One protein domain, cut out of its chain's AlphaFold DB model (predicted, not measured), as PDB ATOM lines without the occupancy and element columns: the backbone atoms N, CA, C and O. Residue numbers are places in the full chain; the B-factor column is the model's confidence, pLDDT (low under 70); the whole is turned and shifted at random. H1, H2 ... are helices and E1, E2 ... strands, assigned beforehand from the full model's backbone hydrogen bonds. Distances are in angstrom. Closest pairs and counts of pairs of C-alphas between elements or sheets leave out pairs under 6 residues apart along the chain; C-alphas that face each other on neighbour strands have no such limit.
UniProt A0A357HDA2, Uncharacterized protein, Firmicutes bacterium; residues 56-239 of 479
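This is residues 56 to 239 of the 479 residues of an uncharacterized protein of Firmicutes bacterium (UniProt A0A357HDA2). One long, twisted sheet of ten strands makes the wall of this domain, with H2 on one face towards the E7 edge and H4 on the opposite face towards the E6 edge. H3 packs on H2, H1 lies on the sheet near E8 and E9, and a long stretch with no named element, residues 131 to 162, leads back from the E6 edge to the E7 edge. The sheet is antiparallel, in the order E6, E5, E4, E3, E2, E1, E10, E9, E8, E7. The printed part has 184 residues, in the order H1, E1 to E7, H2, H3, E8, E9, E10, H4, and its class is mixed, helices and strands. It is compact, with a radius of gyration of the C-alphas of 17.2 A and spans of 49 by 36 by 34 A.

From edge to edge the strands' lines turn by 151 degrees. E1, residues 69 to 75, and E10, residues 216 to 222, are antiparallel neighbours at 161 degrees, with N 72 and O 220 2.9 A apart. From E1 a meander, each strand the antiparallel neighbour of the one before, runs through E2, residues 78 to 86, E3, residues 90 to 94, E4, residues 100 to 106, E5, residues 109 to 117, and E6, residues 123 to 130. Within hydrogen-bond range there are N 71 and O 84, 2.8 A, between E1 and E2, and N 116 and O 124, 2.9 A, between E5 and E6. A second meander joins E8, residues 192 to 198, E9, residues 203 to 209, and E10; N 206 and O 219 are 2.8 A apart. E7, residues 163 to 165, is an edge strand beside E8, with N 164 and O 193 2.8 A apart. H2, residues 169 to 177, is on the sheet at a height of 9.2 A and runs across the strands, at 75 degrees to E9 on the local plane. H4, residues 230 to 237, is on the opposite face; its closest C-alpha pair with E4 is Val 236 and Thr 106, 6.5 A. H3, residues 183 to 188, is not on the sheet but touches H2, about perpendicular at 74 degrees, closest at the C-alphas of Asp 183 and Thr 173, 5.4 A. H1, residues 56 to 62, is on the sheet at a height of 8.4 A; its closest C-alpha pair with E9 is Ala 58 and Leu 204, 7.2 A. Every O i to N i+4 pair is within hydrogen-bond range in H1, H2 and H4; H3 has 0 of 2, and 2 of 3 O i to N i+3 pairs.

H1 begins at C-alpha 56, (37.150, -23.531, -14.504), and H4 ends at C-alpha 237, (25.047, -44.019, 6.684). E5 is 24.3 A long and bends by 53 degrees at residue 112; E2 is 22.0 A long and bends by 62 degrees at residue 81. E6 is 21.3 A long, H2 12.0 A.

The C-alphas of Asn 120 and Ser 167, the two farthest apart, are 54.1 A apart. The printed part has no cut, and the link from E6 to E7, 32 residues, is long. The mean pLDDT of the printed part is 87.6; residues 97 to 98, 144 to 145 and 160 to 162 are under 70.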
ATOM      1  N   LYS A  56      38.575 -23.861 -14.538       87.94
ATOM      2  CA  LYS A  56      37.150 -23.531 -14.504       87.94
ATOM      3  C   LYS A  56      36.289 -24.754 -14.195       87.94
ATOM      4  O   LYS A  56      35.329 -24.628 -13.445       87.94
ATOM      5  N   GLU A  57      36.625 -25.921 -14.739       88.81
ATOM      6  CA  GLU A  57      35.914 -27.168 -14.438       88.81
ATOM      7  C   GLU A  57      36.058 -27.558 -12.964       88.81
ATOM      8  O   GLU A  57      35.051 -27.854 -12.322       88.81
ATOM      9  N   ALA A  58      37.274 -27.475 -12.412       90.44
ATOM     10  CA  ALA A  58      37.525 -27.754 -10.998       90.44
ATOM     11  C   ALA A  58      36.765 -26.782 -10.073       90.44
ATOM     12  O   ALA A  58      36.109 -27.209  -9.127       90.44
ATOM     13  N   LEU A  59      36.777 -25.478 -10.373       89.19
ATOM     14  CA  LEU A  59      36.020 -24.474  -9.611       89.19
ATOM     15  C   LEU A  59      34.502 -24.667  -9.727       89.19
ATOM     16  O   LEU A  59      33.789 -24.565  -8.733       89.19
ATOM     17  N   ASN A  60      34.001 -25.004 -10.916       87.00
ATOM     18  CA  ASN A  60      32.586 -25.323 -11.113       87.00
ATOM     19  C   ASN A  60      32.162 -26.599 -10.381       87.00
ATOM     20  O   ASN A  60      30.983 -26.747 -10.071       87.00
ATOM     21  N   TYR A  61      33.078 -27.541 -10.152       89.88
ATOM     22  CA  TYR A  61      32.813 -28.694  -9.299       89.88
ATOM     23  C   TYR A  61      32.755 -28.299  -7.822       89.88
ATOM     24  O   TYR A  61      31.829 -28.708  -7.139       89.88
ATOM     25  N   LEU A  62      33.678 -27.456  -7.349       88.31
ATOM     26  CA  LEU A  62      33.676 -26.944  -5.970       88.31
ATOM     27  C   LEU A  62      32.423 -26.119  -5.627       88.31
ATOM     28  O   LEU A  62      32.069 -26.006  -4.460       88.31
ATOM     29  N   ASN A  63      31.750 -25.567  -6.638       85.31
ATOM     30  CA  ASN A  63      30.500 -24.819  -6.503       85.31
ATOM     31  C   ASN A  63      29.240 -25.714  -6.413       85.31
ATOM     32  O   ASN A  63      28.128 -25.239  -6.636       85.31
ATOM     33  N   ARG A  64      29.388 -27.021  -6.179       85.88
ATOM     34  CA  ARG A  64      28.265 -27.966  -6.093       85.88
ATOM     35  C   ARG A  64      28.044 -28.417  -4.657       85.88
ATOM     36  O   ARG A  64      29.009 -28.616  -3.926       85.88
ATOM     37  N   GLU A  65      26.786 -28.629  -4.282       84.12
ATOM     38  CA  GLU A  65      26.421 -29.106  -2.941       84.12
ATOM     39  C   GLU A  65      26.968 -30.521  -2.688       84.12
ATOM     40  O   GLU A  65      27.343 -30.870  -1.577       84.12
ATOM     41  N   GLU A  66      27.085 -31.342  -3.736       86.50
ATOM     42  CA  GLU A  66      27.628 -32.695  -3.636       86.50
ATOM     43  C   GLU A  66      29.165 -32.773  -3.671       86.50
ATOM     44  O   GLU A  66      29.730 -33.873  -3.681       86.50
ATOM     45  N   ALA A  67      29.858 -31.632  -3.740       88.94
ATOM     46  CA  ALA A  67      31.300 -31.599  -3.920       88.94
ATOM     47  C   ALA A  67      32.036 -32.227  -2.730       88.94
ATOM     48  O   ALA A  67      31.847 -31.862  -1.572       88.94
ATOM     49  N   ARG A  68      32.938 -33.154  -3.049       92.38
ATOM     50  CA  ARG A  68      33.894 -33.760  -2.115       92.38
ATOM     51  C   ARG A  68      35.313 -33.349  -2.462       92.38
ATOM     52  O   ARG A  68      35.691 -33.528  -3.626       92.38
ATOM     53  N   TYR A  69      36.057 -32.814  -1.497       93.44
ATOM     54  CA  TYR A  69      37.462 -32.420  -1.651       93.44
ATOM     55  C   TYR A  69      38.177 -32.269  -0.300       93.44
ATOM     56  O   TYR A  69      37.563 -31.961   0.720       93.44
ATOM     57  N   SER A  70      39.497 -32.433  -0.316       94.44
ATOM     58  CA  SER A  70      40.395 -32.074   0.786       94.44
ATOM     59  C   SER A  70      40.987 -30.687   0.529       94.44
ATOM     60  O   SER A  70      41.305 -30.365  -0.613       94.44
ATOM     61  N   LEU A  71      41.188 -29.880   1.568       94.00
ATOM     62  CA  LEU A  71      41.866 -28.585   1.522       94.00
ATOM     63  C   LEU A  71      43.030 -28.576   2.520       94.00
ATOM     64  O   LEU A  71      42.860 -28.845   3.709       94.00
ATOM     65  N   LYS A  72      44.220 -28.234   2.023       93.81
ATOM     66  CA  LYS A  72      45.427 -28.002   2.824       93.81
ATOM     67  C   LYS A  72      45.945 -26.594   2.604       93.81
ATOM     68  O   LYS A  72      46.005 -26.124   1.468       93.81
ATOM     69  N   THR A  73      46.395 -25.958   3.675       93.12
ATOM     70  CA  THR A  73      46.873 -24.576   3.632       93.12
ATOM     71  C   THR A  73      48.376 -24.525   3.851       93.12
ATOM     72  O   THR A  73      48.943 -25.293   4.623       93.12
ATOM     73  N   TYR A  74      49.050 -23.608   3.169       94.50
ATOM     74  CA  TYR A  74      50.462 -23.321   3.358       94.50
ATOM     75  C   TYR A  74      50.664 -21.817   3.501       94.50
ATOM     76  O   TYR A  74      50.198 -21.042   2.667       94.50
ATOM     77  N   ILE A  75      51.417 -21.408   4.521       93.81
ATOM     78  CA  ILE A  75      51.817 -20.018   4.754       93.81
ATOM     79  C   ILE A  75      53.333 -19.940   4.614       93.81
ATOM     80  O   ILE A  75      54.079 -20.646   5.295       93.81
ATOM     81  N   ASN A  76      53.818 -19.106   3.697       93.62
ATOM     82  CA  ASN A  76      55.241 -18.972   3.377       93.62
ATOM     83  C   ASN A  76      55.914 -20.333   3.096       93.62
ATOM     84  O   ASN A  76      57.033 -20.593   3.539       93.62
ATOM     85  N   LYS A  77      55.210 -21.200   2.349       90.44
ATOM     86  CA  LYS A  77      55.606 -22.580   1.992       90.44
ATOM     87  C   LYS A  77      55.697 -23.565   3.164       90.44
ATOM     88  O   LYS A  77      56.198 -24.672   2.984       90.44
ATOM     89  N   ARG A  78      55.234 -23.193   4.355       91.69
ATOM     90  CA  ARG A  78      55.103 -24.106   5.496       91.69
ATOM     91  C   ARG A  78      53.661 -24.563   5.581       91.69
ATOM     92  O   ARG A  78      52.776 -23.724   5.463       91.69
ATOM     93  N   ALA A  79      53.443 -25.864   5.763       88.62
ATOM     94  CA  ALA A  79      52.103 -26.384   5.997       88.62
ATOM     95  C   ALA A  79      51.506 -25.675   7.218       88.62
ATOM     96  O   ALA A  79      52.144 -25.601   8.269       88.62
ATOM     97  N   ALA A  80      50.323 -25.112   7.030       86.06
ATOM     98  CA  ALA A  80      49.507 -24.521   8.065       86.06
ATOM     99  C   ALA A  80      48.343 -25.472   8.337       86.06
ATOM    100  O   ALA A  80      47.778 -26.056   7.412       86.06
ATOM    101  N   ARG A  81      48.030 -25.641   9.616       78.69
ATOM    102  CA  ARG A  81      46.804 -26.293  10.072       78.69
ATOM    103  C   ARG A  81      45.654 -25.272  10.047       78.69
ATOM    104  O   ARG A  81      45.950 -24.071  10.069       78.69
ATOM    105  N   PRO A  82      44.392 -25.719   9.975       81.81
ATOM    106  CA  PRO A  82      43.936 -27.117   9.910       81.81
ATOM    107  C   PRO A  82      44.086 -27.798   8.542       81.81
ATOM    108  O   PRO A  82      44.186 -27.145   7.501       81.81
ATOM    109  N   ASN A  83      44.036 -29.135   8.545       85.88
ATOM    110  CA  ASN A  83      43.621 -29.903   7.367       85.88
ATOM    111  C   ASN A  83      42.093 -29.978   7.341       85.88
ATOM    112  O   ASN A  83      41.479 -30.269   8.366       85.88
ATOM    113  N   LEU A  84      41.494 -29.755   6.174       91.19
ATOM    114  CA  LEU A  84      40.046 -29.719   6.020       91.19
ATOM    115  C   LEU A  84      39.586 -30.746   4.985       91.19
ATOM    116  O   LEU A  84      40.228 -30.925   3.950       91.19
ATOM    117  N   ILE A  85      38.457 -31.395   5.237       93.25
ATOM    118  CA  ILE A  85      37.729 -32.219   4.269       93.25
ATOM    119  C   ILE A  85      36.309 -31.678   4.182       93.25
ATOM    120  O   ILE A  85      35.665 -31.433   5.198       93.25
ATOM    121  N   PHE A  86      35.821 -31.522   2.960       91.69
ATOM    122  CA  PHE A  86      34.461 -31.101   2.667       91.69
ATOM    123  C   PHE A  86      33.762 -32.205   1.893       91.69
ATOM    124  O   PHE A  86      34.321 -32.748   0.936       91.69
ATOM    125  N   THR A  87      32.541 -32.523   2.303       92.12
ATOM    126  CA  THR A  87      31.613 -33.402   1.597       92.12
ATOM    127  C   THR A  87      30.196 -32.839   1.715       92.12
ATOM    128  O   THR A  87      29.944 -31.944   2.522       92.12
ATOM    129  N   ALA A  88      29.257 -33.417   0.965       88.94
ATOM    130  CA  ALA A  88      27.838 -33.070   1.049       88.94
ATOM    131  C   ALA A  88      27.224 -33.293   2.446       88.94
ATOM    132  O   ALA A  88      26.232 -32.657   2.801       88.94
ATOM    133  N   ASP A  89      27.791 -34.230   3.213       92.88
ATOM    134  CA  ASP A  89      27.200 -34.739   4.450       92.88
ATOM    135  C   ASP A  89      28.016 -34.384   5.695       92.88
ATOM    136  O   ASP A  89      27.499 -34.469   6.804       92.88
ATOM    137  N   TYR A  90      29.269 -33.958   5.547       93.88
ATOM    138  CA  TYR A  90      30.076 -33.436   6.647       93.88
ATOM    139  C   TYR A  90      31.228 -32.558   6.173       93.88
ATOM    140  O   TYR A  90      31.770 -32.723   5.076       93.88
ATOM    141  N   THR A  91      31.666 -31.690   7.076       93.31
ATOM    142  CA  THR A  91      32.992 -31.083   7.055       93.31
ATOM    143  C   THR A  91      33.819 -31.651   8.185       93.31
ATOM    144  O   THR A  91      33.322 -31.727   9.304       93.31
ATOM    145  N   TRP A  92      35.079 -31.963   7.920       93.06
ATOM    146  CA  TRP A  92      36.029 -32.420   8.922       93.06
ATOM    147  C   TRP A  92      37.225 -31.485   8.975       93.06
ATOM    148  O   TRP A  92      37.750 -31.071   7.943       93.06
ATOM    149  N   MET A  93      37.633 -31.158  10.192       90.75
ATOM    150  CA  MET A  93      38.748 -30.297  10.522       90.75
ATOM    151  C   MET A  93      39.679 -31.032  11.473       90.75
ATOM    152  O   MET A  93      39.240 -31.576  12.485       90.75
ATOM    153  N   GLN A  94      40.966 -31.001  11.148       87.19
ATOM    154  CA  GLN A  94      42.033 -31.491  12.005       87.19
ATOM    155  C   GLN A  94      43.047 -30.372  12.245       87.19
ATOM    156  O   GLN A  94      43.844 -30.047  11.354       87.19
ATOM    157  N   ASP A  95      42.995 -29.789  13.442       75.44
ATOM    158  CA  ASP A  95      43.931 -28.752  13.890       75.44
ATOM    159  C   ASP A  95      45.236 -29.364  14.399       75.44
ATOM    160  O   ASP A  95      46.320 -28.841  14.134       75.44
ATOM    161  N   ASP A  96      45.169 -30.510  15.069       71.31
ATOM    162  CA  ASP A  96      46.331 -31.288  15.472       71.31
ATOM    163  C   ASP A  96      46.071 -32.797  15.491       71.31
ATOM    164  O   ASP A  96      45.095 -33.270  14.915       71.31
ATOM    165  N   ASP A  97      47.024 -33.577  16.004       68.56
ATOM    166  CA  ASP A  97      46.909 -35.037  15.949       68.56
ATOM    167  C   ASP A  97      45.783 -35.540  16.876       68.56
ATOM    168  O   ASP A  97      45.261 -36.629  16.637       68.56
ATOM    169  N   ASP A  98      45.364 -34.721  17.847       67.69
ATOM    170  CA  ASP A  98      44.442 -35.094  18.921       67.69
ATOM    171  C   ASP A  98      43.059 -34.426  18.780       67.69
ATOM    172  O   ASP A  98      42.072 -34.965  19.271       67.69
ATOM    173  N   TYR A  99      42.945 -33.298  18.067       75.81
ATOM    174  CA  TYR A  99      41.687 -32.568  17.903       75.81
ATOM    175  C   TYR A  99      41.114 -32.685  16.488       75.81
ATOM    176  O   TYR A  99      41.619 -32.110  15.513       75.81
ATOM    177  N   GLN A 100      40.002 -33.416  16.392       88.62
ATOM    178  CA  GLN A 100      39.245 -33.632  15.164       88.62
ATOM    179  C   GLN A 100      37.778 -33.266  15.375       88.62
ATOM    180  O   GLN A 100      37.088 -33.860  16.201       88.62
ATOM    181  N   SER A 101      37.279 -32.301  14.608       91.06
ATOM    182  CA  SER A 101      35.915 -31.786  14.761       91.06
ATOM    183  C   SER A 101      35.319 -31.334  13.435       91.06
ATOM    184  O   SER A 101      35.964 -31.401  12.387       91.06
ATOM    185  N   GLY A 102      34.066 -30.897  13.459       92.38
ATOM    186  CA  GLY A 102      33.429 -30.289  12.304       92.38
ATOM    187  C   GLY A 102      31.916 -30.267  12.416       92.38
ATOM    188  O   GLY A 102      31.363 -30.153  13.510       92.38
ATOM    189  N   TYR A 103      31.253 -30.383  11.269       93.69
ATOM    190  CA  TYR A 103      29.800 -30.395  11.151       93.69
ATOM    191  C   TYR A 103      29.362 -31.606  10.346       93.69
ATOM    192  O   TYR A 103      29.999 -31.944   9.354       93.69
ATOM    193  N   VAL A 104      28.276 -32.249  10.759       94.19
ATOM    194  CA  VAL A 104      27.747 -33.462  10.135       94.19
ATOM    195  C   VAL A 104      26.240 -33.353   9.961       94.19
ATOM    196  O   VAL A 104      25.518 -32.838  10.818       94.19
ATOM    197  N   LYS A 105      25.756 -33.844   8.829       93.06
ATOM    198  CA  LYS A 105      24.343 -33.975   8.515       93.06
ATOM    199  C   LYS A 105      23.800 -35.240   9.174       93.06
ATOM    200  O   LYS A 105      24.275 -36.344   8.925       93.06
ATOM    201  N   THR A 106      22.784 -35.066  10.006       92.81
ATOM    202  CA  THR A 106      22.048 -36.148  10.675       92.81
ATOM    203  C   THR A 106      20.626 -36.239  10.127       92.81
ATOM    204  O   THR A 106      20.170 -35.349   9.404       92.81
ATOM    205  N   ALA A 107      19.878 -37.272  10.520       91.62
ATOM    206  CA  ALA A 107      18.457 -37.371  10.182       91.62
ATOM    207  C   ALA A 107      17.607 -36.189  10.704       91.62
ATOM    208  O   ALA A 107      16.553 -35.905  10.135       91.62
ATOM    209  N   ALA A 108      18.044 -35.505  11.768       92.06
ATOM    210  CA  ALA A 108      17.318 -34.392  12.386       92.06
ATOM    211  C   ALA A 108      17.781 -32.998  11.912       92.06
ATOM    212  O   ALA A 108      17.111 -32.008  12.201       92.06
ATOM    213  N   GLY A 109      18.904 -32.912  11.196       92.75
ATOM    214  CA  GLY A 109      19.520 -31.656  10.765       92.75
ATOM    215  C   GLY A 109      21.042 -31.679  10.895       92.75
ATOM    216  O   GLY A 109      21.648 -32.725  11.126       92.75
ATOM    217  N   VAL A 110      21.675 -30.523  10.733       93.38
ATOM    218  CA  VAL A 110      23.126 -30.359  10.874       93.38
ATOM    219  C   VAL A 110      23.494 -30.217  12.348       93.38
ATOM    220  O   VAL A 110      22.919 -29.387  13.041       93.38
ATOM    221  N   ALA A 111      24.475 -30.983  12.816       93.25
ATOM    222  CA  ALA A 111      25.049 -30.870  14.157       93.25
ATOM    223  C   ALA A 111      26.562 -30.637  14.067       93.25
ATOM    224  O   ALA A 111      27.204 -31.083  13.113       93.25
ATOM    225  N   SER A 112      27.146 -29.957  15.055       92.19
ATOM    226  CA  SER A 112      28.596 -30.040  15.258       92.19
ATOM    227  C   SER A 112      28.968 -31.436  15.763       92.19
ATOM    228  O   SER A 112      28.121 -32.155  16.294       92.19
ATOM    229  N   TYR A 113      30.221 -31.842  15.606       93.00
ATOM    230  CA  TYR A 113      30.716 -33.079  16.203       93.00
ATOM    231  C   TYR A 113      32.196 -32.972  16.569       93.00
ATOM    232  O   TYR A 113      32.924 -32.133  16.026       93.00
ATOM    233  N   SER A 114      32.631 -33.875  17.440       92.12
ATOM    234  CA  SER A 114      34.031 -34.248  17.640       92.12
ATOM    235  C   SER A 114      34.229 -35.740  17.359       92.12
ATOM    236  O   SER A 114      33.271 -36.525  17.352       92.12
ATOM    237  N   ILE A 115      35.466 -36.131  17.067       91.31
ATOM    238  CA  ILE A 115      35.877 -37.535  17.069       91.31
ATOM    239  C   ILE A 115      36.644 -37.777  18.360       91.31
ATOM    240  O   ILE A 115      37.674 -37.154  18.591       91.31
ATOM    241  N   GLU A 116      36.130 -38.693  19.167       87.12
ATOM    242  CA  GLU A 116      36.672 -39.068  20.468       87.12
ATOM    243  C   GLU A 116      37.185 -40.507  20.416       87.12
ATOM    244  O   GLU A 116      36.688 -41.310  19.625       87.12
ATOM    245  N   SER A 117      38.123 -40.869  21.289       86.75
ATOM    246  CA  SER A 117      38.578 -42.256  21.439       86.75
ATOM    247  C   SER A 117      38.107 -42.837  22.772       86.75
ATOM    248  O   SER A 117      38.220 -42.198  23.816       86.75
ATOM    249  N   ASP A 118      37.599 -44.069  22.766       82.69
ATOM    250  CA  ASP A 118      37.268 -44.780  24.007       82.69
ATOM    251  C   ASP A 118      38.524 -45.302  24.746       82.69
ATOM    252  O   ASP A 118      39.656 -45.201  24.262       82.69
ATOM    253  N   GLU A 119      38.338 -45.932  25.914       80.31
ATOM    254  CA  GLU A 119      39.427 -46.541  26.705       80.31
ATOM    255  C   GLU A 119      40.252 -47.588  25.923       80.31
ATOM    256  O   GLU A 119      41.408 -47.862  26.258       80.31
ATOM    257  N   ASN A 120      39.680 -48.171  24.864       84.00
ATOM    258  CA  ASN A 120      40.334 -49.136  23.981       84.00
ATOM    259  C   ASN A 120      40.954 -48.478  22.737       84.00
ATOM    260  O   ASN A 120      41.396 -49.194  21.832       84.00
ATOM    261  N   LYS A 121      41.020 -47.139  22.696       81.12
ATOM    262  CA  LYS A 121      41.484 -46.325  21.562       81.12
ATOM    263  C   LYS A 121      40.674 -46.546  20.288       81.12
ATOM    264  O   LYS A 121      41.218 -46.503  19.185       81.12
ATOM    265  N   LYS A 122      39.391 -46.864  20.435       87.19
ATOM    266  CA  LYS A 122      38.476 -46.931  19.307       87.19
ATOM    267  C   LYS A 122      37.819 -45.571  19.134       87.19
ATOM    268  O   LYS A 122      37.115 -45.111  20.030       87.19
ATOM    269  N   ASP A 123      38.017 -44.991  17.960       90.81
ATOM    270  CA  ASP A 123      37.423 -43.706  17.617       90.81
ATOM    271  C   ASP A 123      35.909 -43.829  17.397       90.81
ATOM    272  O   ASP A 123      35.418 -44.800  16.804       90.81
ATOM    273  N   TYR A 124      35.167 -42.832  17.866       91.00
ATOM    274  CA  TYR A 124      33.731 -42.688  17.691       91.00
ATOM    275  C   TYR A 124      33.355 -41.217  17.491       91.00
ATOM    276  O   TYR A 124      34.087 -40.309  17.868       91.00
ATOM    277  N   VAL A 125      32.206 -40.984  16.858       93.50
ATOM    278  CA  VAL A 125      31.684 -39.634  16.617       93.50
ATOM    279  C   VAL A 125      30.795 -39.238  17.785       93.50
ATOM    280  O   VAL A 125      29.805 -39.920  18.061       93.50
ATOM    281  N   LEU A 126      31.108 -38.119  18.430       92.88
ATOM    282  CA  LEU A 126      30.248 -37.487  19.418       92.88
ATOM    283  C   LEU A 126      29.577 -36.265  18.778       92.88
ATOM    284  O   LEU A 126      30.162 -35.189  18.665       92.88
ATOM    285  N   ALA A 127      28.343 -36.444  18.305       93.44
ATOM    286  CA  ALA A 127      27.562 -35.366  17.702       93.44
ATOM    287  C   ALA A 127      26.902 -34.487  18.778       93.44
ATOM    288  O   ALA A 127      26.268 -34.992  19.702       93.44
ATOM    289  N   GLY A 128      27.019 -33.168  18.629       92.88
ATOM    290  CA  GLY A 128      26.368 -32.164  19.468       92.88
ATOM    291  C   GLY A 128      24.877 -31.976  19.159       92.88
ATOM    292  O   GLY A 128      24.274 -32.748  18.407       92.88
ATOM    293  N   GLU A 129      24.272 -30.943  19.761       92.38
ATOM    294  CA  GLU A 129      22.887 -30.545  19.463       92.38
ATOM    295  C   GLU A 129      22.764 -30.095  17.996       92.38
ATOM    296  O   GLU A 129      23.676 -29.489  17.425       92.38
ATOM    297  N   VAL A 130      21.609 -30.370  17.387       92.69
ATOM    298  CA  VAL A 130      21.272 -29.859  16.055       92.69
ATOM    299  C   VAL A 130      21.293 -28.329  16.058       92.69
ATOM    300  O   VAL A 130      20.621 -27.681  16.864       92.69
ATOM    301  N   LEU A 131      22.039 -27.755  15.116       90.50
ATOM    302  CA  LEU A 131      22.131 -26.319  14.898       90.50
ATOM    303  C   LEU A 131      20.794 -25.763  14.410       90.50
ATOM    304  O   LEU A 131      20.087 -26.392  13.618       90.50
ATOM    305  N   LYS A 132      20.461 -24.552  14.856       87.62
ATOM    306  CA  LYS A 132      19.187 -23.893  14.556       87.62
ATOM    307  C   LYS A 132      19.409 -22.500  13.979       87.62
ATOM    308  O   LYS A 132      20.284 -21.766  14.433       87.62
ATOM    309  N   SER A 133      18.574 -22.129  13.013       83.88
ATOM    310  CA  SER A 133      18.414 -20.757  12.534       83.88
ATOM    311  C   SER A 133      17.103 -20.215  13.097       83.88
ATOM    312  O   SER A 133      16.014 -20.492  12.593       83.88
ATOM    313  N   GLY A 134      17.189 -19.514  14.229       83.31
ATOM    314  CA  GLY A 134      16.008 -19.195  15.031       83.31
ATOM    315  C   GLY A 134      15.418 -20.456  15.669       83.31
ATOM    316  O   GLY A 134      16.094 -21.126  16.446       83.31
ATOM    317  N   ALA A 135      14.155 -20.764  15.366       83.44
ATOM    318  CA  ALA A 135      13.468 -21.942  15.905       83.44
ATOM    319  C   ALA A 135      13.666 -23.210  15.055       83.44
ATOM    320  O   ALA A 135      13.454 -24.315  15.556       83.44
ATOM    321  N   ASP A 136      14.066 -23.055  13.793       89.19
ATOM    322  CA  ASP A 136      14.087 -24.148  12.826       89.19
ATOM    323  C   ASP A 136      15.480 -24.792  12.733       89.19
ATOM    324  O   ASP A 136      16.491 -24.078  12.716       89.19
ATOM    325  N   PRO A 137      15.567 -26.134  12.651       90.81
ATOM    326  CA  PRO A 137      16.820 -26.832  12.390       90.81
ATOM    327  C   PRO A 137      17.461 -26.415  11.065       90.81
ATOM    328  O   PRO A 137      16.784 -26.289  10.043       90.81
ATOM    329  N   ILE A 138      18.785 -26.283  11.063       91.56
ATOM    330  CA  ILE A 138      19.576 -26.153   9.838       91.56
ATOM    331  C   ILE A 138      19.617 -27.522   9.153       91.56
ATOM    332  O   ILE A 138      19.914 -28.531   9.793       91.56
ATOM    333  N   THR A 139      19.310 -27.573   7.854       89.69
ATOM    334  CA  THR A 139      19.172 -28.848   7.115       89.69
ATOM    335  C   THR A 139      20.232 -29.062   6.039       89.69
ATOM    336  O   THR A 139      20.439 -30.205   5.614       89.69
ATOM    337  N   SER A 140      20.938 -28.002   5.636       87.38
ATOM    338  CA  SER A 140      22.090 -28.078   4.738       87.38
ATOM    339  C   SER A 140      23.336 -27.518   5.413       87.38
ATOM    340  O   SER A 140      23.288 -26.503   6.107       87.38
ATOM    341  N   LEU A 141      24.478 -28.173   5.189       85.75
ATOM    342  CA  LEU A 141      25.783 -27.665   5.624       85.75
ATOM    343  C   LEU A 141      26.140 -26.348   4.928       85.75
ATOM    344  O   LEU A 141      26.904 -25.557   5.471       85.75
ATOM    345  N   TYR A 142      25.564 -26.107   3.752       78.69
ATOM    346  CA  TYR A 142      25.841 -24.946   2.912       78.69
ATOM    347  C   TYR A 142      24.926 -23.753   3.205       78.69
ATOM    348  O   TYR A 142      25.021 -22.730   2.524       78.69
ATOM    349  N   ASP A 143      24.072 -23.841   4.231       74.69
ATOM    350  CA  ASP A 143      23.371 -22.664   4.737       74.69
ATOM    351  C   ASP A 143      24.402 -21.611   5.190       74.69
ATOM    352  O   ASP A 143      25.364 -21.909   5.903       74.69
ATOM    353  N   ASN A 144      24.198 -20.366   4.737       57.00
ATOM    354  CA  ASN A 144      25.196 -19.284   4.599       57.00
ATOM    355  C   ASN A 144      26.011 -18.917   5.865       57.00
ATOM    356  O   ASN A 144      26.957 -18.138   5.770       57.00
ATOM    357  N   SER A 145      25.668 -19.432   7.046       66.94
ATOM    358  CA  SER A 145      26.359 -19.139   8.308       66.94
ATOM    359  C   SER A 145      27.155 -20.302   8.906       66.94
ATOM    360  O   SER A 145      27.940 -20.055   9.814       66.94
ATOM    361  N   THR A 146      26.952 -21.547   8.463       72.25
ATOM    362  CA  THR A 146      27.456 -22.722   9.204       72.25
ATOM    363  C   THR A 146      28.818 -23.197   8.706       72.25
ATOM    364  O   THR A 146      29.719 -23.433   9.507       72.25
ATOM    365  N   VAL A 147      28.989 -23.306   7.387       75.50
ATOM    366  CA  VAL A 147      30.244 -23.739   6.762       75.50
ATOM    367  C   VAL A 147      30.682 -22.711   5.733       75.50
ATOM    368  O   VAL A 147      29.943 -22.381   4.801       75.50
ATOM    369  N   VAL A 148      31.928 -22.248   5.843       76.38
ATOM    370  CA  VAL A 148      32.533 -21.480   4.758       76.38
ATOM    371  C   VAL A 148      32.892 -22.431   3.621       76.38
ATOM    372  O   VAL A 148      33.743 -23.306   3.766       76.38
ATOM    373  N   SER A 149      32.243 -22.253   2.476       76.12
ATOM    374  CA  SER A 149      32.468 -23.039   1.265       76.12
ATOM    375  C   SER A 149      32.547 -22.133   0.031       76.12
ATOM    376  O   SER A 149      32.301 -20.925   0.100       76.12
ATOM    377  N   LEU A 150      32.888 -22.728  -1.114       78.44
ATOM    378  CA  LEU A 150      32.828 -22.068  -2.424       78.44
ATOM    379  C   LEU A 150      31.460 -22.221  -3.105       78.44
ATOM    380  O   LEU A 150      31.346 -21.925  -4.294       78.44
ATOM    381  N   PHE A 151      30.445 -22.674  -2.367       76.44
ATOM    382  CA  PHE A 151      29.077 -22.768  -2.855       76.44
ATOM    383  C   PHE A 151      28.502 -21.378  -3.164       76.44
ATOM    384  O   PHE A 151      28.840 -20.384  -2.513       76.44
ATOM    385  N   ASP A 152      27.661 -21.311  -4.193       75.00
ATOM    386  CA  ASP A 152      27.096 -20.092  -4.782       75.00
ATOM    387  C   ASP A 152      28.121 -19.022  -5.213       75.00
ATOM    388  O   ASP A 152      27.787 -17.843  -5.389       75.00
ATOM    389  N   VAL A 153      29.383 -19.401  -5.448       81.56
ATOM    390  CA  VAL A 153      30.386 -18.470  -5.979       81.56
ATOM    391  C   VAL A 153      30.306 -18.425  -7.505       81.56
ATOM    392  O   VAL A 153      30.560 -19.405  -8.205       81.56
ATOM    393  N   ASP A 154      29.993 -17.247  -8.054       79.06
ATOM    394  CA  ASP A 154      29.958 -17.047  -9.504       79.06
ATOM    395  C   ASP A 154      31.370 -16.998 -10.119       79.06
ATOM    396  O   ASP A 154      32.035 -15.958 -10.186       79.06
ATOM    397  N   PHE A 155      31.803 -18.146 -10.638       80.31
ATOM    398  CA  PHE A 155      33.045 -18.307 -11.393       80.31
ATOM    399  C   PHE A 155      32.887 -18.072 -12.906       80.31
ATOM    400  O   PHE A 155      33.844 -18.254 -13.664       80.31
ATOM    401  N   SER A 156      31.712 -17.651 -13.394       75.81
ATOM    402  CA  SER A 156      31.427 -17.526 -14.834       75.81
ATOM    403  C   SER A 156      32.404 -16.594 -15.559       75.81
ATOM    404  O   SER A 156      32.798 -16.872 -16.699       75.81
ATOM    405  N   SER A 157      32.859 -15.545 -14.865       71.31
ATOM    406  CA  SER A 157      33.817 -14.547 -15.348       71.31
ATOM    407  C   SER A 157      35.269 -15.044 -15.435       71.31
ATOM    408  O   SER A 157      36.143 -14.291 -15.881       71.31
ATOM    409  N   LEU A 158      35.562 -16.267 -14.975       75.81
ATOM    410  CA  LEU A 158      36.887 -16.880 -15.052       75.81
ATOM    411  C   LEU A 158      37.097 -17.585 -16.397       75.81
ATOM    412  O   LEU A 158      36.193 -18.219 -16.957       75.81
ATOM    413  N   LYS A 159      38.319 -17.450 -16.913       71.88
ATOM    414  CA  LYS A 159      38.852 -18.184 -18.065       71.88
ATOM    415  C   LYS A 159      39.779 -19.305 -17.570       71.88
ATOM    416  O   LYS A 159      40.110 -19.373 -16.387       71.88
ATOM    417  N   ASP A 160      40.236 -20.176 -18.451       64.31
ATOM    418  CA  ASP A 160      41.208 -21.195 -18.051       64.31
ATOM    419  C   ASP A 160      42.590 -20.564 -17.808       64.31
ATOM    420  O   ASP A 160      43.021 -19.708 -18.582       64.31
ATOM    421  N   GLY A 161      43.257 -20.951 -16.710       64.12
ATOM    422  CA  GLY A 161      44.539 -20.369 -16.277       64.12
ATOM    423  C   GLY A 161      44.435 -18.931 -15.750       64.12
ATOM    424  O   GLY A 161      45.299 -18.112 -16.044       64.12
ATOM    425  N   THR A 162      43.340 -18.591 -15.055       68.25
ATOM    426  CA  THR A 162      43.032 -17.205 -14.665       68.25
ATOM    427  C   THR A 162      43.704 -16.769 -13.370       68.25
ATOM    428  O   THR A 162      43.453 -17.338 -12.311       68.25
ATOM    429  N   GLU A 163      44.409 -15.643 -13.452       79.94
ATOM    430  CA  GLU A 163      44.662 -14.753 -12.321       79.94
ATOM    431  C   GLU A 163      43.392 -13.939 -11.999       79.94
ATOM    432  O   GLU A 163      42.787 -13.301 -12.869       79.94
ATOM    433  N   VAL A 164      42.956 -13.962 -10.743       81.38
ATOM    434  CA  VAL A 164      41.779 -13.239 -10.252       81.38
ATOM    435  C   VAL A 164      42.225 -11.923  -9.637       81.38
ATOM    436  O   VAL A 164      42.849 -11.905  -8.580       81.38
ATOM    437  N   SER A 165      41.890 -10.816 -10.297       80.38
ATOM    438  CA  SER A 165      42.174  -9.470  -9.800       80.38
ATOM    439  C   SER A 165      41.297  -9.099  -8.610       80.38
ATOM    440  O   SER A 165      40.147  -9.532  -8.514       80.38
ATOM    441  N   THR A 166      41.801  -8.195  -7.772       80.00
ATOM    442  CA  THR A 166      41.055  -7.562  -6.670       80.00
ATOM    443  C   THR A 166      39.639  -7.133  -7.074       80.00
ATOM    444  O   THR A 166      38.686  -7.436  -6.370       80.00
ATOM    445  N   SER A 167      39.435  -6.566  -8.270       78.62
ATOM    446  CA  SER A 167      38.099  -6.178  -8.767       78.62
ATOM    447  C   SER A 167      37.009  -7.271  -8.706       78.62
ATOM    448  O   SER A 167      35.826  -6.937  -8.748       78.62
ATOM    449  N   LYS A 168      37.368  -8.554  -8.552       85.81
ATOM    450  CA  LYS A 168      36.463  -9.684  -8.286       85.81
ATOM    451  C   LYS A 168      36.364 -10.002  -6.788       85.81
ATOM    452  O   LYS A 168      36.592 -11.133  -6.358       85.81
ATOM    453  N   ARG A 169      36.021  -8.983  -5.992       86.88
ATOM    454  CA  ARG A 169      36.025  -9.030  -4.518       86.88
ATOM    455  C   ARG A 169      35.331 -10.264  -3.942       86.88
ATOM    456  O   ARG A 169      35.900 -10.883  -3.060       86.88
ATOM    457  N   ASN A 170      34.149 -10.623  -4.442       86.81
ATOM    458  CA  ASN A 170      33.357 -11.749  -3.934       86.81
ATOM    459  C   ASN A 170      34.093 -13.098  -4.005       86.81
ATOM    460  O   ASN A 170      34.027 -13.877  -3.059       86.81
ATOM    461  N   VAL A 171      34.809 -13.366  -5.102       87.75
ATOM    462  CA  VAL A 171      35.607 -14.588  -5.265       87.75
ATOM    463  C   VAL A 171      36.770 -14.573  -4.280       87.75
ATOM    464  O   VAL A 171      36.986 -15.542  -3.558       87.75
ATOM    465  N   CYS A 172      37.489 -13.451  -4.216       89.06
ATOM    466  CA  CYS A 172      38.645 -13.306  -3.344       89.06
ATOM    467  C   CYS A 172      38.273 -13.446  -1.861       89.06
ATOM    468  O   CYS A 172      38.956 -14.164  -1.137       89.06
ATOM    469  N   THR A 173      37.196 -12.798  -1.406       88.75
ATOM    470  CA  THR A 173      36.745 -12.902  -0.011       88.75
ATOM    471  C   THR A 173      36.310 -14.326   0.312       88.75
ATOM    472  O   THR A 173      36.775 -14.883   1.294       88.75
ATOM    473  N   LYS A 174      35.518 -14.987  -0.544       87.25
ATOM    474  CA  LYS A 174      35.073 -16.366  -0.277       87.25
ATOM    475  C   LYS A 174      36.228 -17.369  -0.216       87.25
ATOM    476  O   LYS A 174      36.235 -18.214   0.670       87.25
ATOM    477  N   VAL A 175      37.229 -17.245  -1.092       89.25
ATOM    478  CA  VAL A 175      38.448 -18.072  -1.040       89.25
ATOM    479  C   VAL A 175      39.259 -17.812   0.233       89.25
ATOM    480  O   VAL A 175      39.737 -18.761   0.843       89.25
ATOM    481  N   MET A 176      39.420 -16.548   0.640       90.19
ATOM    482  CA  MET A 176      40.119 -16.189   1.881       90.19
ATOM    483  C   MET A 176      39.403 -16.744   3.118       90.19
ATOM    484  O   MET A 176      40.054 -17.324   3.985       90.19
ATOM    485  N   ASN A 177      38.073 -16.654   3.161       87.75
ATOM    486  CA  ASN A 177      37.293 -17.117   4.305       87.75
ATOM    487  C   ASN A 177      37.409 -18.646   4.515       87.75
ATOM    488  O   ASN A 177      37.212 -19.101   5.635       87.75
ATOM    489  N   LEU A 178      37.745 -19.449   3.486       86.31
ATOM    490  CA  LEU A 178      37.966 -20.904   3.640       86.31
ATOM    491  C   LEU A 178      39.068 -21.247   4.652       86.31
ATOM    492  O   LEU A 178      39.116 -22.367   5.150       86.31
ATOM    493  N   ILE A 179      39.983 -20.307   4.896       86.56
ATOM    494  CA  ILE A 179      41.096 -20.447   5.837       86.56
ATOM    495  C   ILE A 179      40.992 -19.424   6.976       86.56
ATOM    496  O   ILE A 179      42.011 -18.963   7.486       86.56
ATOM    497  N   ASP A 180      39.760 -19.038   7.320       84.88
ATOM    498  CA  ASP A 180      39.416 -18.133   8.424       84.88
ATOM    499  C   ASP A 180      40.030 -16.718   8.326       84.88
ATOM    500  O   ASP A 180      40.208 -15.996   9.307       84.88
ATOM    501  N   LEU A 181      40.354 -16.269   7.110       88.31
ATOM    502  CA  LEU A 181      40.686 -14.864   6.876       88.31
ATOM    503  C   LEU A 181      39.402 -14.058   6.698       88.31
ATOM    504  O   LEU A 181      38.616 -14.354   5.810       88.31
ATOM    505  N   SER A 182      39.210 -13.016   7.507       84.94
ATOM    506  CA  SER A 182      38.019 -12.158   7.433       84.94
ATOM    507  C   SER A 182      37.865 -11.422   6.091       84.94
ATOM    508  O   SER A 182      38.843 -11.117   5.408       84.94
ATOM    509  N   ASP A 183      36.647 -10.959   5.791       85.00
ATOM    510  CA  ASP A 183      36.354 -10.114   4.621       85.00
ATOM    511  C   ASP A 183      37.236  -8.850   4.530       85.00
ATOM    512  O   ASP A 183      37.417  -8.294   3.442       85.00
ATOM    513  N   SER A 184      37.773  -8.366   5.658       86.56
ATOM    514  CA  SER A 184      38.656  -7.196   5.683       86.56
ATOM    515  C   SER A 184      40.069  -7.509   5.180       86.56
ATOM    516  O   SER A 184      40.716  -6.632   4.605       86.56
ATOM    517  N   SER A 185      40.506  -8.773   5.269       88.75
ATOM    518  CA  SER A 185      41.786  -9.258   4.741       88.75
ATOM    519  C   SER A 185      41.917  -9.033   3.233       88.75
ATOM    520  O   SER A 185      43.020  -8.819   2.729       88.75
ATOM    521  N   TYR A 186      40.794  -8.966   2.512       88.38
ATOM    522  CA  TYR A 186      40.778  -8.630   1.091       88.38
ATOM    523  C   TYR A 186      41.409  -7.264   0.775       88.38
ATOM    524  O   TYR A 186      42.029  -7.116  -0.277       88.38
ATOM    525  N   LEU A 187      41.314  -6.280   1.678       88.56
ATOM    526  CA  LEU A 187      41.912  -4.953   1.479       88.56
ATOM    527  C   LEU A 187      43.445  -4.994   1.419       88.56
ATOM    528  O   LEU A 187      44.059  -4.068   0.894       88.56
ATOM    529  N   PHE A 188      44.053  -6.064   1.933       91.69
ATOM    530  CA  PHE A 188      45.497  -6.258   1.945       91.69
ATOM    531  C   PHE A 188      45.983  -7.173   0.819       91.69
ATOM    532  O   PHE A 188      47.191  -7.370   0.697       91.69
ATOM    533  N   LEU A 189      45.099  -7.713  -0.026       91.94
ATOM    534  CA  LEU A 189      45.489  -8.548  -1.161       91.94
ATOM    535  C   LEU A 189      46.394  -7.767  -2.130       91.94
ATOM    536  O   LEU A 189      46.013  -6.716  -2.633       91.94
ATOM    537  N   LYS A 190      47.586  -8.307  -2.419       86.56
ATOM    538  CA  LYS A 190      48.661  -7.606  -3.143       86.56
ATOM    539  C   LYS A 190      48.387  -7.322  -4.626       86.56
ATOM    540  O   LYS A 190      49.165  -6.572  -5.185       86.56
ATOM    541  N   ASP A 191      47.369  -7.935  -5.241       75.06
ATOM    542  CA  ASP A 191      46.636  -7.453  -6.440       75.06
ATOM    543  C   ASP A 191      45.902  -8.603  -7.160       75.06
ATOM    544  O   ASP A 191      44.804  -8.407  -7.691       75.06
ATOM    545  N   VAL A 192      46.482  -9.809  -7.174       82.88
ATOM    546  CA  VAL A 192      45.915 -10.984  -7.860       82.88
ATOM    547  C   VAL A 192      46.006 -12.256  -7.013       82.88
ATOM    548  O   VAL A 192      46.965 -12.448  -6.264       82.88
ATOM    549  N   MET A 193      45.008 -13.132  -7.155       87.81
ATOM    550  CA  MET A 193      45.087 -14.541  -6.765       87.81
ATOM    551  C   MET A 193      45.363 -15.399  -7.995       87.81
ATOM    552  O   MET A 193      44.696 -15.239  -9.015       87.81
ATOM    553  N   ASP A 194      46.301 -16.329  -7.899       91.12
ATOM    554  CA  ASP A 194      46.628 -17.265  -8.973       91.12
ATOM    555  C   ASP A 194      45.949 -18.619  -8.743       91.12
ATOM    556  O   ASP A 194      45.938 -19.126  -7.620       91.12
ATOM    557  N   PHE A 195      45.406 -19.208  -9.809       91.69
ATOM    558  CA  PHE A 195      44.746 -20.512  -9.795       91.69
ATOM    559  C   PHE A 195      45.435 -21.442 -10.790       91.69
ATOM    560  O   PHE A 195      45.422 -21.211 -12.001       91.69
ATOM    561  N   LYS A 196      45.968 -22.556 -10.291       92.50
ATOM    562  CA  LYS A 196      46.701 -23.537 -11.091       92.50
ATOM    563  C   LYS A 196      46.139 -24.936 -10.887       92.50
ATOM    564  O   LYS A 196      46.083 -25.414  -9.761       92.50
ATOM    565  N   LEU A 197      45.788 -25.607 -11.980       92.31
ATOM    566  CA  LEU A 197      45.370 -27.008 -11.972       92.31
ATOM    567  C   LEU A 197      46.505 -27.902 -12.482       92.31
ATOM    568  O   LEU A 197      47.027 -27.681 -13.576       92.31
ATOM    569  N   ASP A 198      46.853 -28.927 -11.713       92.81
ATOM    570  CA  ASP A 198      47.590 -30.091 -12.198       92.81
ATOM    571  C   ASP A 198      46.584 -31.183 -12.581       92.81
ATOM    572  O   ASP A 198      45.925 -31.777 -11.727       92.81
ATOM    573  N   THR A 199      46.445 -31.431 -13.882       89.69
ATOM    574  CA  THR A 199      45.485 -32.397 -14.430       89.69
ATOM    575  C   THR A 199      45.929 -33.847 -14.245       89.69
ATOM    576  O   THR A 199      45.087 -34.743 -14.282       89.69
ATOM    577  N   ALA A 200      47.221 -34.108 -14.025       88.81
ATOM    578  CA  ALA A 200      47.717 -35.464 -13.806       88.81
ATOM    579  C   ALA A 200      47.376 -35.956 -12.397       88.81
ATOM    580  O   ALA A 200      47.000 -37.110 -12.213       88.81
ATOM    581  N   THR A 201      47.492 -35.066 -11.412       89.50
ATOM    582  CA  THR A 201      47.218 -35.362  -9.999       89.50
ATOM    583  C   THR A 201      45.845 -34.886  -9.540       89.50
ATOM    584  O   THR A 201      45.491 -35.113  -8.388       89.50
ATOM    585  N   GLN A 202      45.080 -34.221 -10.415       92.44
ATOM    586  CA  GLN A 202      43.795 -33.602 -10.081       92.44
ATOM    587  C   GLN A 202      43.922 -32.689  -8.853       92.44
ATOM    588  O   GLN A 202      43.184 -32.816  -7.885       92.44
ATOM    589  N   THR A 203      44.906 -31.788  -8.875       94.38
ATOM    590  CA  THR A 203      45.196 -30.873  -7.760       94.38
ATOM    591  C   THR A 203      44.986 -29.427  -8.191       94.38
ATOM    592  O   THR A 203      45.669 -28.947  -9.099       94.38
ATOM    593  N   LEU A 204      44.077 -28.712  -7.524       93.94
ATOM    594  CA  LEU A 204      43.886 -27.273  -7.714       93.94
ATOM    595  C   LEU A 204      44.658 -26.516  -6.634       93.94
ATOM    596  O   LEU A 204      44.444 -26.707  -5.444       93.94
ATOM    597  N   THR A 205      45.552 -25.633  -7.048       94.44
ATOM    598  CA  THR A 205      46.316 -24.760  -6.162       94.44
ATOM    599  C   THR A 205      45.855 -23.322  -6.343       94.44
ATOM    600  O   THR A 205      45.864 -22.816  -7.465       94.44
ATOM    601  N   ILE A 206      45.505 -22.654  -5.248       93.75
ATOM    602  CA  ILE A 206      45.148 -21.235  -5.215       93.75
ATOM    603  C   ILE A 206      46.208 -20.499  -4.399       93.75
ATOM    604  O   ILE A 206      46.468 -20.874  -3.260       93.75
ATOM    605  N   SER A 207      46.857 -19.486  -4.966       94.38
ATOM    606  CA  SER A 207      47.959 -18.768  -4.311       94.38
ATOM    607  C   SER A 207      47.712 -17.268  -4.274       94.38
ATOM    608  O   SER A 207      47.269 -16.682  -5.258       94.38
ATOM    609  N   PHE A 208      48.028 -16.625  -3.153       94.50
ATOM    610  CA  PHE A 208      47.914 -15.174  -3.009       94.50
ATOM    611  C   PHE A 208      48.873 -14.623  -1.952       94.50
ATOM    612  O   PHE A 208      49.547 -15.364  -1.241       94.50
ATOM    613  N   THR A 209      49.001 -13.300  -1.866       94.44
ATOM    614  CA  THR A 209      49.857 -12.636  -0.870       94.44
ATOM    615  C   THR A 209      49.123 -11.460  -0.257       94.44
ATOM    616  O   THR A 209      48.520 -10.669  -0.985       94.44
ATOM    617  N   LEU A 210      49.211 -11.330   1.066       92.69
ATOM    618  CA  LEU A 210      48.732 -10.154   1.787       92.69
ATOM    619  C   LEU A 210      49.891  -9.177   2.032       92.69
ATOM    620  O   LEU A 210      51.007  -9.581   2.353       92.69
ATOM    621  N   SER A 211      49.647  -7.891   1.812       91.00
ATOM    622  CA  SER A 211      50.645  -6.813   1.820       91.00
ATOM    623  C   SER A 211      51.021  -6.324   3.218       91.00
ATOM    624  O   SER A 211      52.156  -5.902   3.426       91.00
ATOM    625  N   ASP A 212      50.102  -6.418   4.174       89.00
ATOM    626  CA  ASP A 212      50.288  -6.044   5.579       89.00
ATOM    627  C   ASP A 212      51.303  -6.948   6.298       89.00
ATOM    628  O   ASP A 212      52.144  -6.486   7.067       89.00
ATOM    629  N   THR A 213      51.262  -8.239   5.988       86.88
ATOM    630  CA  THR A 213      52.089  -9.288   6.591       86.88
ATOM    631  C   THR A 213      53.210  -9.758   5.669       86.88
ATOM    632  O   THR A 213      54.148 -10.414   6.120       86.88
ATOM    633  N   ASN A 214      53.123  -9.454   4.368       88.62
ATOM    634  CA  ASN A 214      53.915 -10.090   3.311       88.62
ATOM    635  C   ASN A 214      53.845 -11.630   3.341       88.62
ATOM    636  O   ASN A 214      54.759 -12.303   2.862       88.62
ATOM    637  N   ALA A 215      52.770 -12.194   3.902       90.94
ATOM    638  CA  ALA A 215      52.565 -13.632   3.962       90.94
ATOM    639  C   ALA A 215      52.038 -14.153   2.619       90.94
ATOM    640  O   ALA A 215      51.030 -13.668   2.099       90.94
ATOM    641  N   ALA A 216      52.727 -15.150   2.066       93.56
ATOM    642  CA  ALA A 216      52.293 -15.873   0.878       93.56
ATOM    643  C   ALA A 216      51.451 -17.086   1.289       93.56
ATOM    644  O   ALA A 216      51.965 -18.006   1.928       93.56
ATOM    645  N   TYR A 217      50.183 -17.087   0.899       94.44
ATOM    646  CA  TYR A 217      49.239 -18.171   1.133       94.44
ATOM    647  C   TYR A 217      49.151 -19.068  -0.095       94.44
ATOM    648  O   TYR A 217      49.161 -18.591  -1.233       94.44
ATOM    649  N   GLN A 218      49.039 -20.367   0.147       95.25
ATOM    650  CA  GLN A 218      48.752 -21.368  -0.864       95.25
ATOM    651  C   GLN A 218      47.728 -22.363  -0.307       95.25
ATOM    652  O   GLN A 218      47.989 -23.032   0.687       95.25
ATOM    653  N   LEU A 219      46.573 -22.448  -0.956       94.44
ATOM    654  CA  LEU A 219      45.508 -23.405  -0.679       94.44
ATOM    655  C   LEU A 219      45.612 -24.514  -1.725       94.44
ATOM    656  O   LEU A 219      45.611 -24.238  -2.925       94.44
ATOM    657  N   VAL A 220      45.729 -25.755  -1.279       95.38
ATOM    658  CA  VAL A 220      45.885 -26.934  -2.132       95.38
ATOM    659  C   VAL A 220      44.656 -27.810  -1.947       95.38
ATOM    660  O   VAL A 220      44.435 -28.338  -0.859       95.38
ATOM    661  N   LEU A 221      43.864 -27.937  -3.009       94.81
ATOM    662  CA  LEU A 221      42.654 -28.745  -3.050       94.81
ATOM    663  C   LEU A 221      42.916 -30.043  -3.816       94.81
ATOM    664  O   LEU A 221      43.385 -30.006  -4.959       94.81
ATOM    665  N   THR A 222      42.626 -31.176  -3.176       95.19
ATOM    666  CA  THR A 222      42.906 -32.535  -3.674       95.19
ATOM    667  C   THR A 222      41.739 -33.480  -3.413       95.19
ATOM    668  O   THR A 222      40.717 -33.086  -2.850       95.19
ATOM    669  N   ASP A 223      41.905 -34.744  -3.819       93.62
ATOM    670  CA  ASP A 223      40.977 -35.845  -3.529       93.62
ATOM    671  C   ASP A 223      39.544 -35.539  -3.967       93.62
ATOM    672  O   ASP A 223      38.567 -35.910  -3.315       93.62
ATOM    673  N   PHE A 224      39.412 -34.835  -5.092       93.31
ATOM    674  CA  PHE A 224      38.112 -34.556  -5.672       93.31
ATOM    675  C   PHE A 224      37.348 -35.864  -5.885       93.31
ATOM    676  O   PHE A 224      37.916 -36.857  -6.340       93.31
ATOM    677  N   TYR A 225      36.061 -35.861  -5.544       91.12
ATOM    678  CA  TYR A 225      35.149 -37.015  -5.585       91.12
ATOM    679  C   TYR A 225      35.443 -38.123  -4.563       91.12
ATOM    680  O   TYR A 225      34.537 -38.888  -4.238       91.12
ATOM    681  N   THR A 226      36.675 -38.230  -4.057       92.12
ATOM    682  CA  THR A 226      37.135 -39.356  -3.230       92.12
ATOM    683  C   THR A 226      37.425 -38.993  -1.781       92.12
ATOM    684  O   THR A 226      37.589 -39.905  -0.973       92.12
ATOM    685  N   ALA A 227      37.510 -37.702  -1.448       93.75
ATOM    686  CA  ALA A 227      37.715 -37.238  -0.084       93.75
ATOM    687  C   ALA A 227      36.635 -37.824   0.830       93.75
ATOM    688  O   ALA A 227      35.437 -37.727   0.536       93.75
ATOM    689  N   ARG A 228      37.083 -38.475   1.904       94.81
ATOM    690  CA  ARG A 228      36.219 -39.131   2.876       94.81
ATOM    691  C   ARG A 228      36.930 -39.341   4.207       94.81
ATOM    692  O   ARG A 228      38.155 -39.428   4.256       94.81
ATOM    693  N   VAL A 229      36.135 -39.509   5.252       94.88
ATOM    694  CA  VAL A 229      36.540 -39.984   6.572       94.88
ATOM    695  C   VAL A 229      35.666 -41.194   6.880       94.88
ATOM    696  O   VAL A 229      34.473 -41.041   7.129       94.88
ATOM    697  N   ASP A 230      36.244 -42.397   6.845       94.75
ATOM    698  CA  ASP A 230      35.494 -43.667   6.908       94.75
ATOM    699  C   ASP A 230      34.569 -43.757   8.142       94.75
ATOM    700  O   ASP A 230      33.462 -44.295   8.061       94.75
ATOM    701  N   LEU A 231      35.001 -43.190   9.274       95.00
ATOM    702  CA  LEU A 231      34.204 -43.113  10.499       95.00
ATOM    703  C   LEU A 231      32.951 -42.233  10.328       95.00
ATOM    704  O   LEU A 231      31.866 -42.634  10.745       95.00
ATOM    705  N   LEU A 232      33.078 -41.070   9.680       96.12
ATOM    706  CA  LEU A 232      31.959 -40.151   9.433       96.12
ATOM    707  C   LEU A 232      31.026 -40.675   8.342       96.12
ATOM    708  O   LEU A 232      29.813 -40.602   8.506       96.12
ATOM    709  N   ASP A 233      31.572 -41.268   7.274       95.56
ATOM    710  CA  ASP A 233      30.779 -41.949   6.244       95.56
ATOM    711  C   ASP A 233      29.884 -43.030   6.877       95.56
ATOM    712  O   ASP A 233      28.698 -43.127   6.555       95.56
ATOM    713  N   SER A 234      30.434 -43.813   7.813       95.50
ATOM    714  CA  SER A 234      29.682 -44.841   8.546       95.50
ATOM    715  C   SER A 234      28.612 -44.224   9.452       95.50
ATOM    716  O   SER A 234      27.458 -44.643   9.404       95.50
ATOM    717  N   PHE A 235      28.960 -43.186  10.221       95.19
ATOM    718  CA  PHE A 235      28.024 -42.482  11.104       95.19
ATOM    719  C   PHE A 235      26.829 -41.885  10.344       95.19
ATOM    720  O   PHE A 235      25.680 -42.050  10.759       95.19
ATOM    721  N   VAL A 236      27.084 -41.236   9.202       94.56
ATOM    722  CA  VAL A 236      26.042 -40.680   8.325       94.56
ATOM    723  C   VAL A 236      25.177 -41.793   7.732       94.56
ATOM    724  O   VAL A 236      23.951 -41.680   7.733       94.56
ATOM    725  N   ALA A 237      25.783 -42.887   7.255       94.50
ATOM    726  CA  ALA A 237      25.047 -44.019   6.684       94.50
ATOM    727  C   ALA A 237      24.124 -44.711   7.705       94.50
ATOM    728  O   ALA A 237      23.060 -45.211   7.340       94.50
ATOM    729  N   GLU A 238      24.503 -44.704   8.984       92.62
ATOM    730  CA  GLU A 238      23.690 -45.198  10.104       92.62
ATOM    731  C   GLU A 238      22.619 -44.191  10.566       92.62
ATOM    732  O   GLU A 238      21.830 -44.479  11.467       92.62
ATOM    733  N   GLY A 239      22.547 -43.023   9.925       86.94
ATOM    734  CA  GLY A 239      21.554 -41.984  10.173       86.94
ATOM    735  C   GLY A 239      21.923 -40.995  11.274       86.94
ATOM    736  O   GLY A 239      21.189 -40.020  11.408       86.94
TER     737      GLY A 239